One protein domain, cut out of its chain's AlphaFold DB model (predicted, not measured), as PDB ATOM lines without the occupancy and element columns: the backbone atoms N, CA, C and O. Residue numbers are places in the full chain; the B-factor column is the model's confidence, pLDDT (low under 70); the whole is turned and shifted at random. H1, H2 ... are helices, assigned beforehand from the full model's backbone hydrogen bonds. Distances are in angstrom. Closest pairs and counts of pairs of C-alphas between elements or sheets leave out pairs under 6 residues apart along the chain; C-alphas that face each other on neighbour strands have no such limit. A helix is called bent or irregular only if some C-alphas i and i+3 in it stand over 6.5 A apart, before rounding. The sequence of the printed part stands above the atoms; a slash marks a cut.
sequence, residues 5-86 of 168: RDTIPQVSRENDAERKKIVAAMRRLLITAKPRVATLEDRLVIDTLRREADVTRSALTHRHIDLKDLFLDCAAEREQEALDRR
ATOM      1  N   ARG A   5     141.840 107.337 106.730       51.97
ATOM      2  CA  ARG A   5     142.331 107.411 108.121       51.97
ATOM      3  C   ARG A   5     143.486 106.451 108.382       51.97
ATOM      4  O   ARG A   5     144.394 106.823 109.124       51.97
ATOM      5  N   ASP A   6     143.460 105.268 107.772       54.34
ATOM      6  CA  ASP A   6     144.532 104.277 107.906       54.34
ATOM      7  C   ASP A   6     145.743 104.600 107.014       54.34
ATOM      8  O   ASP A   6     146.852 104.134 107.278       54.34
ATOM      9  N   THR A   7     145.558 105.463 106.010       64.25
ATOM     10  CA  THR A   7     146.608 105.981 105.121       64.25
ATOM     11  C   THR A   7     147.431 107.087 105.790       64.25
ATOM     12  O   THR A   7     148.571 107.321 105.389       64.25
ATOM     13  N   ILE A   8     146.917 107.748 106.842       68.69
ATOM     14  CA  ILE A   8     147.689 108.762 107.577       68.69
ATOM     15  C   ILE A   8     148.869 108.085 108.298       68.69
ATOM     16  O   ILE A   8     148.639 107.288 109.225       68.69
ATOM     17  N   PRO A   9     150.128 108.446 107.961       69.81
ATOM     18  CA  PRO A   9     151.320 107.821 108.520       69.81
ATOM     19  C   PRO A   9     151.307 107.793 110.047       69.81
ATOM     20  O   PRO A   9     150.771 108.681 110.717       69.81
ATOM     21  N   GLN A  10     151.916 106.766 110.637       70.19
ATOM     22  CA  GLN A  10     152.145 106.777 112.077       70.19
ATOM     23  C   GLN A  10     153.243 107.775 112.428       70.19
ATOM     24  O   GLN A  10     154.329 107.711 111.866       70.19
ATOM     25  N   VAL A  11     152.988 108.640 113.417       67.12
ATOM     26  CA  VAL A  11     153.972 109.621 113.925       67.12
ATOM     27  C   VAL A  11     155.298 108.938 114.300       67.12
ATOM     28  O   VAL A  11     156.365 109.508 114.105       67.12
ATOM     29  N   SER A  12     155.243 107.694 114.784       62.56
ATOM     30  CA  SER A  12     156.410 106.888 115.165       62.56
ATOM     31  C   SER A  12     157.263 106.400 113.987       62.56
ATOM     32  O   SER A  12     158.399 105.997 114.208       62.56
ATOM     33  N   ARG A  13     156.729 106.404 112.756       68.31
ATOM     34  CA  ARG A  13     157.441 105.984 111.534       68.31
ATOM     35  C   ARG A  13     158.180 107.129 110.848       68.31
ATOM     36  O   ARG A  13     158.972 106.887 109.946       68.31
ATOM     37  N   GLU A  14     157.911 108.361 111.261       74.12
ATOM     38  CA  GLU A  14     158.558 109.538 110.703       74.12
ATOM     39  C   GLU A  14     159.922 109.770 111.350       74.12
ATOM     40  O   GLU A  14     160.075 109.584 112.554       74.12
ATOM     41  N   ASN A  15     160.913 110.201 110.569       71.75
ATOM     42  CA  ASN A  15     162.248 110.531 111.082       71.75
ATOM     43  C   ASN A  15     162.457 112.043 111.229       71.75
ATOM     44  O   ASN A  15     163.148 112.474 112.152       71.75
ATOM     45  N   ASP A  16     161.808 112.852 110.387       80.88
ATOM     46  CA  ASP A  16     161.883 114.314 110.454       80.88
ATOM     47  C   ASP A  16     160.988 114.852 111.588       80.88
ATOM     48  O   ASP A  16     159.803 114.517 111.689       80.88
ATOM     49  N   ALA A  17     161.558 115.692 112.455       81.88
ATOM     50  CA  ALA A  17     160.840 116.338 113.548       81.88
ATOM     51  C   ALA A  17     159.699 117.236 113.036       81.88
ATOM     52  O   ALA A  17     158.655 117.320 113.689       81.88
ATOM     53  N   GLU A  18     159.857 117.858 111.863       83.19
ATOM     54  CA  GLU A  18     158.812 118.673 111.235       83.19
ATOM     55  C   GLU A  18     157.672 117.799 110.693       83.19
ATOM     56  O   GLU A  18     156.509 118.034 111.041       83.19
ATOM     57  N   ARG A  19     157.977 116.715 109.955       82.88
ATOM     58  CA  ARG A  19     156.943 115.754 109.504       82.88
ATOM     59  C   ARG A  19     156.192 115.141 110.681       82.88
ATOM     60  O   ARG A  19     154.970 115.035 110.618       82.88
ATOM     61  N   LYS A  20     156.870 114.815 111.790       86.19
ATOM     62  CA  LYS A  20     156.213 114.323 113.018       86.19
ATOM     63  C   LYS A  20     155.154 115.291 113.538       86.19
ATOM     64  O   LYS A  20     154.057 114.852 113.891       86.19
ATOM     65  N   LYS A  21     155.461 116.592 113.591       86.12
ATOM     66  CA  LYS A  21     154.513 117.624 114.042       86.12
ATOM     67  C   LYS A  21     153.304 117.716 113.110       86.12
ATOM     68  O   LYS A  21     152.177 117.722 113.604       86.12
ATOM     69  N   ILE A  22     153.536 117.707 111.794       84.62
ATOM     70  CA  ILE A  22     152.478 117.771 110.772       84.62
ATOM     71  C   ILE A  22     151.570 116.541 110.855       84.62
ATOM     72  O   ILE A  22     150.360 116.682 110.994       84.62
ATOM     73  N   VAL A  23     152.130 115.330 110.876       85.25
ATOM     74  CA  VAL A  23     151.350 114.085 110.975       85.25
ATOM     75  C   VAL A  23     150.567 114.022 112.293       85.25
ATOM     76  O   VAL A  23     149.403 113.617 112.314       85.25
ATOM     77  N   ALA A  24     151.158 114.469 113.406       85.94
ATOM     78  CA  ALA A  24     150.455 114.542 114.685       85.94
ATOM     79  C   ALA A  24     149.290 115.549 114.654       85.94
ATOM     80  O   ALA A  24     148.236 115.271 115.226       85.94
ATOM     81  N   ALA A  25     149.460 116.690 113.980       85.88
ATOM     82  CA  ALA A  25     148.402 117.672 113.760       85.88
ATOM     83  C   ALA A  25     147.278 117.116 112.872       85.88
ATOM     84  O   ALA A  25     146.110 117.192 113.254       85.88
ATOM     85  N   MET A  26     147.616 116.458 111.757       84.00
ATOM     86  CA  MET A  26     146.643 115.796 110.877       84.00
ATOM     87  C   MET A  26     145.802 114.778 111.642       84.00
ATOM     88  O   MET A  26     144.578 114.787 111.550       84.00
ATOM     89  N   ARG A  27     146.435 113.939 112.470       82.31
ATOM     90  CA  ARG A  27     145.716 112.978 113.317       82.31
ATOM     91  C   ARG A  27     144.802 113.655 114.328       82.31
ATOM     92  O   ARG A  27     143.692 113.173 114.555       82.31
ATOM     93  N   ARG A  28     145.225 114.778 114.913       82.81
ATOM     94  CA  ARG A  28     144.383 115.512 115.862       82.81
ATOM     95  C   ARG A  28     143.124 116.084 115.214       82.81
ATOM     96  O   ARG A  28     142.031 115.907 115.759       82.81
ATOM     97  N   LEU A  29     143.281 116.692 114.039       82.94
ATOM     98  CA  LEU A  29     142.203 117.311 113.263       82.94
ATOM     99  C   LEU A  29     141.262 116.265 112.637       82.94
ATOM    100  O   LEU A  29     140.043 116.331 112.801       82.94
ATOM    101  N   LEU A  30     141.818 115.252 111.968       78.31
ATOM    102  CA  LEU A  30     141.060 114.291 111.155       78.31
ATOM    103  C   LEU A  30     140.555 113.073 111.945       78.31
ATOM    104  O   LEU A  30     139.495 112.515 111.648       78.31
ATOM    105  N   ILE A  31     141.286 112.637 112.974       78.38
ATOM    106  CA  ILE A  31     140.930 111.428 113.731       78.38
ATOM    107  C   ILE A  31     140.244 111.797 115.039       78.38
ATOM    108  O   ILE A  31     139.100 111.403 115.261       78.38
ATOM    109  N   THR A  32     140.912 112.577 115.888       73.56
ATOM    110  CA  THR A  32     140.403 112.842 117.242       73.56
ATOM    111  C   THR A  32     139.432 114.017 117.334       73.56
ATOM    112  O   THR A  32     138.801 114.159 118.374       73.56
ATOM    113  N   ALA A  33     139.324 114.846 116.284       70.62
ATOM    114  CA  ALA A  33     138.507 116.068 116.256       70.62
ATOM    115  C   ALA A  33     138.738 116.983 117.480       70.62
ATOM    116  O   ALA A  33     137.821 117.615 117.993       70.62
ATOM    117  N   LYS A  34     139.983 117.024 117.968       71.69
ATOM    118  CA  LYS A  34     140.421 117.829 119.115       71.69
ATOM    119  C   LYS A  34     141.560 118.742 118.659       71.69
ATOM    120  O   LYS A  34     142.725 118.379 118.854       71.69
ATOM    121  N   PRO A  35     141.249 119.863 117.983       75.44
ATOM    122  CA  PRO A  35     142.263 120.842 117.618       75.44
ATOM    123  C   PRO A  35     142.882 121.446 118.887       75.44
ATOM    124  O   PRO A  35     142.187 121.685 119.873       75.44
ATOM    125  N   ARG A  36     144.197 121.683 118.880       71.06
ATOM    126  CA  ARG A  36     144.887 122.469 119.915       71.06
ATOM    127  C   ARG A  36     144.649 123.957 119.720       71.06
ATOM    128  O   ARG A  36     144.616 124.694 120.699       71.06
ATOM    129  N   VAL A  37     144.500 124.390 118.472       68.44
ATOM    130  CA  VAL A  37     144.218 125.783 118.129       68.44
ATOM    131  C   VAL A  37     142.765 125.899 117.690       68.44
ATOM    132  O   VAL A  37     142.384 125.356 116.657       68.44
ATOM    133  N   ALA A  38     141.955 126.614 118.471       58.34
ATOM    134  CA  ALA A  38     140.581 126.923 118.096       58.34
ATOM    135  C   ALA A  38     140.570 127.737 116.792       58.34
ATOM    136  O   ALA A  38     141.193 128.801 116.702       58.34
ATOM    137  N   THR A  39     139.889 127.227 115.771       59.28
ATOM    138  CA  THR A  39     139.697 127.926 114.499       59.28
ATOM    139  C   THR A  39     138.311 128.553 114.475       59.28
ATOM    140  O   THR A  39     137.354 127.973 114.971       59.28
ATOM    141  N   LEU A  40     138.215 129.769 113.930       53.19
ATOM    142  CA  LEU A  40     136.951 130.509 113.830       53.19
ATOM    143  C   LEU A  40     135.978 129.860 112.831       53.19
ATOM    144  O   LEU A  40     134.771 130.054 112.902       53.19
ATOM    145  N   GLU A  41     136.533 129.103 111.889       59.00
ATOM    146  CA  GLU A  41     135.808 128.335 110.896       59.00
ATOM    147  C   GLU A  41     136.022 126.854 111.224       59.00
ATOM    148  O   GLU A  41     137.166 126.399 111.318       59.00
ATOM    149  N   ASP A  42     134.937 126.086 111.358       63.88
ATOM    150  CA  ASP A  42     134.948 124.616 111.511       63.88
ATOM    151  C   ASP A  42     135.418 123.887 110.230       63.88
ATOM    152  O   ASP A  42     135.199 122.690 110.039       63.88
ATOM    153  N   ARG A  43     136.074 124.607 109.313       68.62
ATOM    154  CA  ARG A  43     136.546 124.099 108.028       68.62
ATOM    155  C   ARG A  43     138.009 123.680 108.112       68.62
ATOM    156  O   ARG A  43     138.876 124.407 108.596       68.62
ATOM    157  N   LEU A  44     138.297 122.494 107.586       76.38
ATOM    158  CA  LEU A  44     139.640 121.924 107.536       76.38
ATOM    159  C   LEU A  44     140.420 122.502 106.346       76.38
ATOM    160  O   LEU A  44     140.435 121.938 105.260       76.38
ATOM    161  N   VAL A  45     141.069 123.648 106.561       81.44
ATOM    162  CA  VAL A  45     141.880 124.356 105.551       81.44
ATOM    163  C   VAL A  45     143.376 124.208 105.859       81.44
ATOM    164  O   VAL A  45     143.767 123.993 107.002       81.44
ATOM    165  N   ILE A  46     144.256 124.377 104.867       82.50
ATOM    166  CA  ILE A  46     145.725 124.325 105.047       82.50
ATOM    167  C   ILE A  46     146.199 125.233 106.198       82.50
ATOM    168  O   ILE A  46     147.124 124.881 106.927       82.50
ATOM    169  N   ASP A  47     145.559 126.388 106.399       83.62
ATOM    170  CA  ASP A  47     145.905 127.295 107.496       83.62
ATOM    171  C   ASP A  47     145.577 126.736 108.885       83.62
ATOM    172  O   ASP A  47     146.281 127.060 109.846       83.62
ATOM    173  N   THR A  48     144.565 125.874 109.012       83.31
ATOM    174  CA  THR A  48     144.261 125.205 110.283       83.31
ATOM    175  C   THR A  48     145.331 124.168 110.599       83.31
ATOM    176  O   THR A  48     145.872 124.172 111.704       83.31
ATOM    177  N   LEU A  49     145.753 123.382 109.601       84.38
ATOM    178  CA  LEU A  49     146.879 122.457 109.732       84.38
ATOM    179  C   LEU A  49     148.180 123.191 110.082       84.38
ATOM    180  O   LEU A  49     148.918 122.756 110.964       84.38
ATOM    181  N   ARG A  50     148.448 124.323 109.424       87.44
ATOM    182  CA  ARG A  50     149.638 125.147 109.661       87.44
ATOM    183  C   ARG A  50     149.725 125.628 111.108       87.44
ATOM    184  O   ARG A  50     150.779 125.505 111.727       87.44
ATOM    185  N   ARG A  51     148.622 126.168 111.637       85.50
ATOM    186  CA  ARG A  51     148.530 126.644 113.026       85.50
ATOM    187  C   ARG A  51     148.626 125.491 114.025       85.50
ATOM    188  O   ARG A  51     149.287 125.627 115.044       85.50
ATOM    189  N   GLU A  52     148.014 124.353 113.717       85.12
ATOM    190  CA  GLU A  52     147.991 123.174 114.590       85.12
ATOM    191  C   GLU A  52     149.340 122.432 114.660       85.12
ATOM    192  O   GLU A  52     149.680 121.831 115.685       85.12
ATOM    193  N   ALA A  53     150.101 122.442 113.563       83.88
ATOM    194  CA  ALA A  53     151.432 121.845 113.470       83.88
ATOM    195  C   ALA A  53     152.560 122.801 113.890       83.88
ATOM    196  O   ALA A  53     153.687 122.340 114.072       83.88
ATOM    197  N   ASP A  54     152.259 124.094 114.054       86.06
ATOM    198  CA  ASP A  54     153.235 125.162 114.302       86.06
ATOM    199  C   ASP A  54     154.366 125.162 113.255       86.06
ATOM    200  O   ASP A  54     155.555 125.072 113.562       86.06
ATOM    201  N   VAL A  55     153.971 125.177 111.977       86.44
ATOM    202  CA  VAL A  55     154.890 125.171 110.827       86.44
ATOM    203  C   VAL A  55     154.673 126.390 109.936       86.44
ATOM    204  O   VAL A  55     153.614 127.020 109.931       86.44
ATOM    205  N   THR A  56     155.681 126.744 109.143       86.62
ATOM    206  CA  THR A  56     155.537 127.820 108.157       86.62
ATOM    207  C   THR A  56     154.727 127.345 106.951       86.62
ATOM    208  O   THR A  56     154.698 126.160 106.617       86.62
ATOM    209  N   ARG A  57     154.075 128.282 106.248       85.06
ATOM    210  CA  ARG A  57     153.340 127.961 105.012       85.06
ATOM    211  C   ARG A  57     154.270 127.357 103.957       85.06
ATOM    212  O   ARG A  57     153.895 126.384 103.320       85.06
ATOM    213  N   SER A  58     155.491 127.888 103.854       85.31
ATOM    214  CA  SER A  58     156.527 127.397 102.940       85.31
ATOM    215  C   SER A  58     156.869 125.922 103.177       85.31
ATOM    216  O   SER A  58     156.986 125.157 102.222       85.31
ATOM    217  N   ALA A  59     156.937 125.483 104.440       84.50
ATOM    218  CA  ALA A  59     157.190 124.080 104.762       84.50
ATOM    219  C   ALA A  59     156.103 123.151 104.186       84.50
ATOM    220  O   ALA A  59     156.431 122.127 103.593       84.50
ATOM    221  N   LEU A  60     154.825 123.535 104.272       82.69
ATOM    222  CA  LEU A  60     153.709 122.755 103.716       82.69
ATOM    223  C   LEU A  60     153.592 122.855 102.188       82.69
ATOM    224  O   LEU A  60     153.136 121.912 101.550       82.69
ATOM    225  N   THR A  61     153.978 123.981 101.582       83.00
ATOM    226  CA  THR A  61     153.807 124.197 100.133       83.00
ATOM    227  C   THR A  61     155.024 123.830  99.291       83.00
ATOM    228  O   THR A  61     154.861 123.645  98.091       83.00
ATOM    229  N   HIS A  62     156.219 123.723  99.881       82.12
ATOM    230  CA  HIS A  62     157.459 123.441  99.145       82.12
ATOM    231  C   HIS A  62     158.212 122.198  99.628       82.12
ATOM    232  O   HIS A  62     158.852 121.543  98.814       82.12
ATOM    233  N   ARG A  63     158.154 121.859 100.923       81.38
ATOM    234  CA  ARG A  63     158.939 120.749 101.498       81.38
ATOM    235  C   ARG A  63     158.105 119.501 101.788       81.38
ATOM    236  O   ARG A  63     158.590 118.388 101.617       81.38
ATOM    237  N   HIS A  64     156.860 119.687 102.208       85.50
ATOM    238  CA  HIS A  64     155.942 118.621 102.619       85.50
ATOM    239  C   HIS A  64     154.635 118.678 101.821       85.50
ATOM    240  O   HIS A  64     153.538 118.707 102.382       85.50
ATOM    241  N   ILE A  65     154.780 118.752 100.495       85.38
ATOM    242  CA  ILE A  65     153.666 118.846  99.541       85.38
ATOM    243  C   ILE A  65     152.785 117.596  99.624       85.38
ATOM    244  O   ILE A  65     151.566 117.709  99.645       85.38
ATOM    245  N   ASP A  66     153.412 116.434  99.779       83.62
ATOM    246  CA  ASP A  66     152.778 115.132  99.971       83.62
ATOM    247  C   ASP A  66     151.811 115.111 101.166       83.62
ATOM    248  O   ASP A  66     150.676 114.657 101.048       83.62
ATOM    249  N   LEU A  67     152.232 115.649 102.314       82.50
ATOM    250  CA  LEU A  67     151.401 115.710 103.519       82.50
ATOM    251  C   LEU A  67     150.277 116.740 103.389       82.50
ATOM    252  O   LEU A  67     149.192 116.545 103.939       82.50
ATOM    253  N   LYS A  68     150.532 117.837 102.671       84.50
ATOM    254  CA  LYS A  68     149.522 118.855 102.371       84.50
ATOM    255  C   LYS A  68     148.446 118.286 101.441       84.50
ATOM    256  O   LYS A  68     147.269 118.473 101.733       84.50
ATOM    257  N   ASP A  69     148.828 117.579 100.382       85.81
ATOM    258  CA  ASP A  69     147.882 116.959  99.447       85.81
ATOM    259  C   ASP A  69     147.073 115.855 100.152       85.81
ATOM    260  O   ASP A  69     145.847 115.908 100.146       85.81
ATOM    261  N   LEU A  70     147.726 114.977 100.930       85.69
ATOM    262  CA  LEU A  70     147.044 113.965 101.752       85.69
ATOM    263  C   LEU A  70     146.017 114.587 102.718       85.69
ATOM    264  O   LEU A  70     144.943 114.029 102.945       85.69
ATOM    265  N   PHE A  71     146.345 115.730 103.329       83.88
ATOM    266  CA  PHE A  71     145.425 116.433 104.224       83.88
ATOM    267  C   PHE A  71     144.203 116.967 103.482       83.88
ATOM    268  O   PHE A  71     143.097 116.852 104.006       83.88
ATOM    269  N   LEU A  72     144.399 117.542 102.294       85.19
ATOM    270  CA  LEU A  72     143.309 118.052 101.467       85.19
ATOM    271  C   LEU A  72     142.390 116.923 101.004       85.19
ATOM    272  O   LEU A  72     141.178 117.067 101.133       85.19
ATOM    273  N   ASP A  73     142.950 115.794 100.572       84.69
ATOM    274  CA  ASP A  73     142.172 114.621 100.166       84.69
ATOM    275  C   ASP A  73     141.340 114.089 101.340       84.69
ATOM    276  O   ASP A  73     140.125 113.931 101.237       84.69
ATOM    277  N   CYS A  74     141.962 113.919 102.513       81.25
ATOM    278  CA  CYS A  74     141.248 113.476 103.711       81.25
ATOM    279  C   CYS A  74     140.187 114.486 104.180       81.25
ATOM    280  O   CYS A  74     139.163 114.087 104.733       81.25
ATOM    281  N   ALA A  75     140.435 115.790 104.033       82.69
ATOM    282  CA  ALA A  75     139.473 116.831 104.383       82.69
ATOM    283  C   ALA A  75     138.272 116.818 103.425       82.69
ATOM    284  O   ALA A  75     137.134 116.863 103.895       82.69
ATOM    285  N   ALA A  76     138.526 116.679 102.122       81.94
ATOM    286  CA  ALA A  76     137.504 116.582 101.087       81.94
ATOM    287  C   ALA A  76     136.636 115.330 101.264       81.94
ATOM    288  O   ALA A  76     135.415 115.427 101.218       81.94
ATOM    289  N   GLU A  77     137.233 114.171 101.556       81.19
ATOM    290  CA  GLU A  77     136.478 112.952 101.873       81.19
ATOM    291  C   GLU A  77     135.578 113.139 103.096       81.19
ATOM    292  O   GLU A  77     134.439 112.684 103.108       81.19
ATOM    293  N   ARG A  78     136.061 113.830 104.133       76.50
ATOM    294  CA  ARG A  78     135.274 114.066 105.348       76.50
ATOM    295  C   ARG A  78     134.112 115.022 105.116       76.50
ATOM    296  O   ARG A  78     133.047 114.835 105.702       76.50
ATOM    297  N   GLU A  79     134.328 116.044 104.296       76.81
ATOM    298  CA  GLU A  79     133.275 116.950 103.849       76.81
ATOM    299  C   GLU A  79     132.260 116.196 102.987       76.81
ATOM    300  O   GLU A  79     131.063 116.302 103.239       76.81
ATOM    301  N   GLN A  80     132.719 115.337 102.075       75.19
ATOM    302  CA  GLN A  80     131.849 114.487 101.272       75.19
ATOM    303  C   GLN A  80     131.050 113.505 102.133       75.19
ATOM    304  O   GLN A  80     129.850 113.385 101.946       75.19
ATOM    305  N   GLU A  81     131.649 112.869 103.140       75.31
ATOM    306  CA  GLU A  81     130.907 112.037 104.092       75.31
ATOM    307  C   GLU A  81     129.884 112.847 104.893       75.31
ATOM    308  O   GLU A  81     128.818 112.335 105.226       75.31
ATOM    309  N   ALA A  82     130.214 114.086 105.264       72.62
ATOM    310  CA  ALA A  82     129.270 114.964 105.942       72.62
ATOM    311  C   ALA A  82     128.100 115.317 105.015       72.62
ATOM    312  O   ALA A  82     126.963 115.299 105.473       72.62
ATOM    313  N   LEU A  83     128.368 115.560 103.727       69.88
ATOM    314  CA  LEU A  83     127.360 115.763 102.686       69.88
ATOM    315  C   LEU A  83     126.514 114.503 102.451       69.88
ATOM    316  O   LEU A  83     125.294 114.603 102.403       69.88
ATOM    317  N   ASP A  84     127.129 113.326 102.373       72.75
ATOM    318  CA  ASP A  84     126.450 112.045 102.147       72.75
ATOM    319  C   ASP A  84     125.609 111.619 103.360       72.75
ATOM    320  O   ASP A  84     124.578 110.960 103.216       72.75
ATOM    321  N   ARG A  85     126.026 112.008 104.573       72.75
ATOM    322  CA  ARG A  85     125.247 111.835 105.807       72.75
ATOM    323  C   ARG A  85     124.160 112.892 105.981       72.75
ATOM    324  O   ARG A  85     123.376 112.752 106.926       72.75
ATOM    325  N   ARG A  86     124.083 113.922 105.121       69.50
ATOM    326  CA  ARG A  86     123.023 114.927 105.231       69.50
ATOM    327  C   ARG A  86     121.682 114.250 105.111       69.50
ATOM    328  O   ARG A  86     121.384 113.539 104.149       69.50
TER     329      ARG A  86
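What this domain is: This is residues 5 to 86 of the 168 residues of an uncharacterized protein of Mycobacterium sp. ST-F2 (UniProt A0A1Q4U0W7). Two helices, the long H4 and the shorter H1, run side by side in the same direction, and H2 crosses over one side of this pair, with H3 at the corner between H2 and H4. The unnamed residues 5 to 16 pass along the other side of the pair, and the far end of H4 sticks out as an arm with residues 80 to 86. The printed part has 82 residues with four named helices, in the order H1, H2, H3, H4, and no named strand; its class is all helix. It is compact, with a radius of gyration of the C-alphas of 12.3 A, and spans 39 by 27 by 22 A.

Where its parts are: H4, residues 65 to 84, is the longest helix at 28.2 A from first to last C-alpha, from C-alpha 65 at (153.666, 118.846, 99.541) to C-alpha 84 at (126.450, 112.045, 102.147). H1, residues 17 to 32, measures 21.1 A and begins with C-alpha 17 at (160.840, 116.338, 113.548). H2 holds residues 46 to 53, and H3 holds residues 57 to 63. H1 and H3 are neither bent nor irregular, but only just: C-alphas 29 and 32 are 6.2 A apart, and C-alphas 60 and 63 are 6.0 A apart.

How they stand to each other: H4 touches H1 with residues 67 to 75 alone, at a shallow tilt of 3 degrees, the same way; their closest C-alphas are those of Met 26 and Phe 71, 6.8 A apart. H2 touches H1, where the C-alphas of Ile 22 and Ala 53 come closest at 5.0 A; the two are about perpendicular, only just, at 70.4 degrees. H2 and H4 only just touch, with 3 pairs of C-alphas within 8 A, the closest Ile 46 and Lys 68 at 7.2 A; they run opposite ways at a steep tilt of 68 degrees, only just short of perpendicular. H3 touches H4 only at the corner, and only just, with 3 pairs of C-alphas within 8 A; the closest are those of Leu 60 and Lys 68, 5.9 A apart. H3 also touches H2 only at the corner, again only just with 3 such pairs, the closest Arg 50 and Arg 57 at 6.6 A. H1 and H3 are near each other. In H2, H3 and H4 every O i to N i+4 pair is within hydrogen-bond range; in H1 11 of 12 are.

The domain as a whole: The C-alphas farthest apart are those of Asn 15 and Arg 86, at 39.9 A. The printed part has no cut. The link from H1 to H2, 13 residues, is long; those from H2 to H3 and from H3 to H4 are tight. The mean pLDDT of the printed part is 77.6, and residues 5 to 9, 11 to 13, 37 to 43, 83 and 86 are under 70.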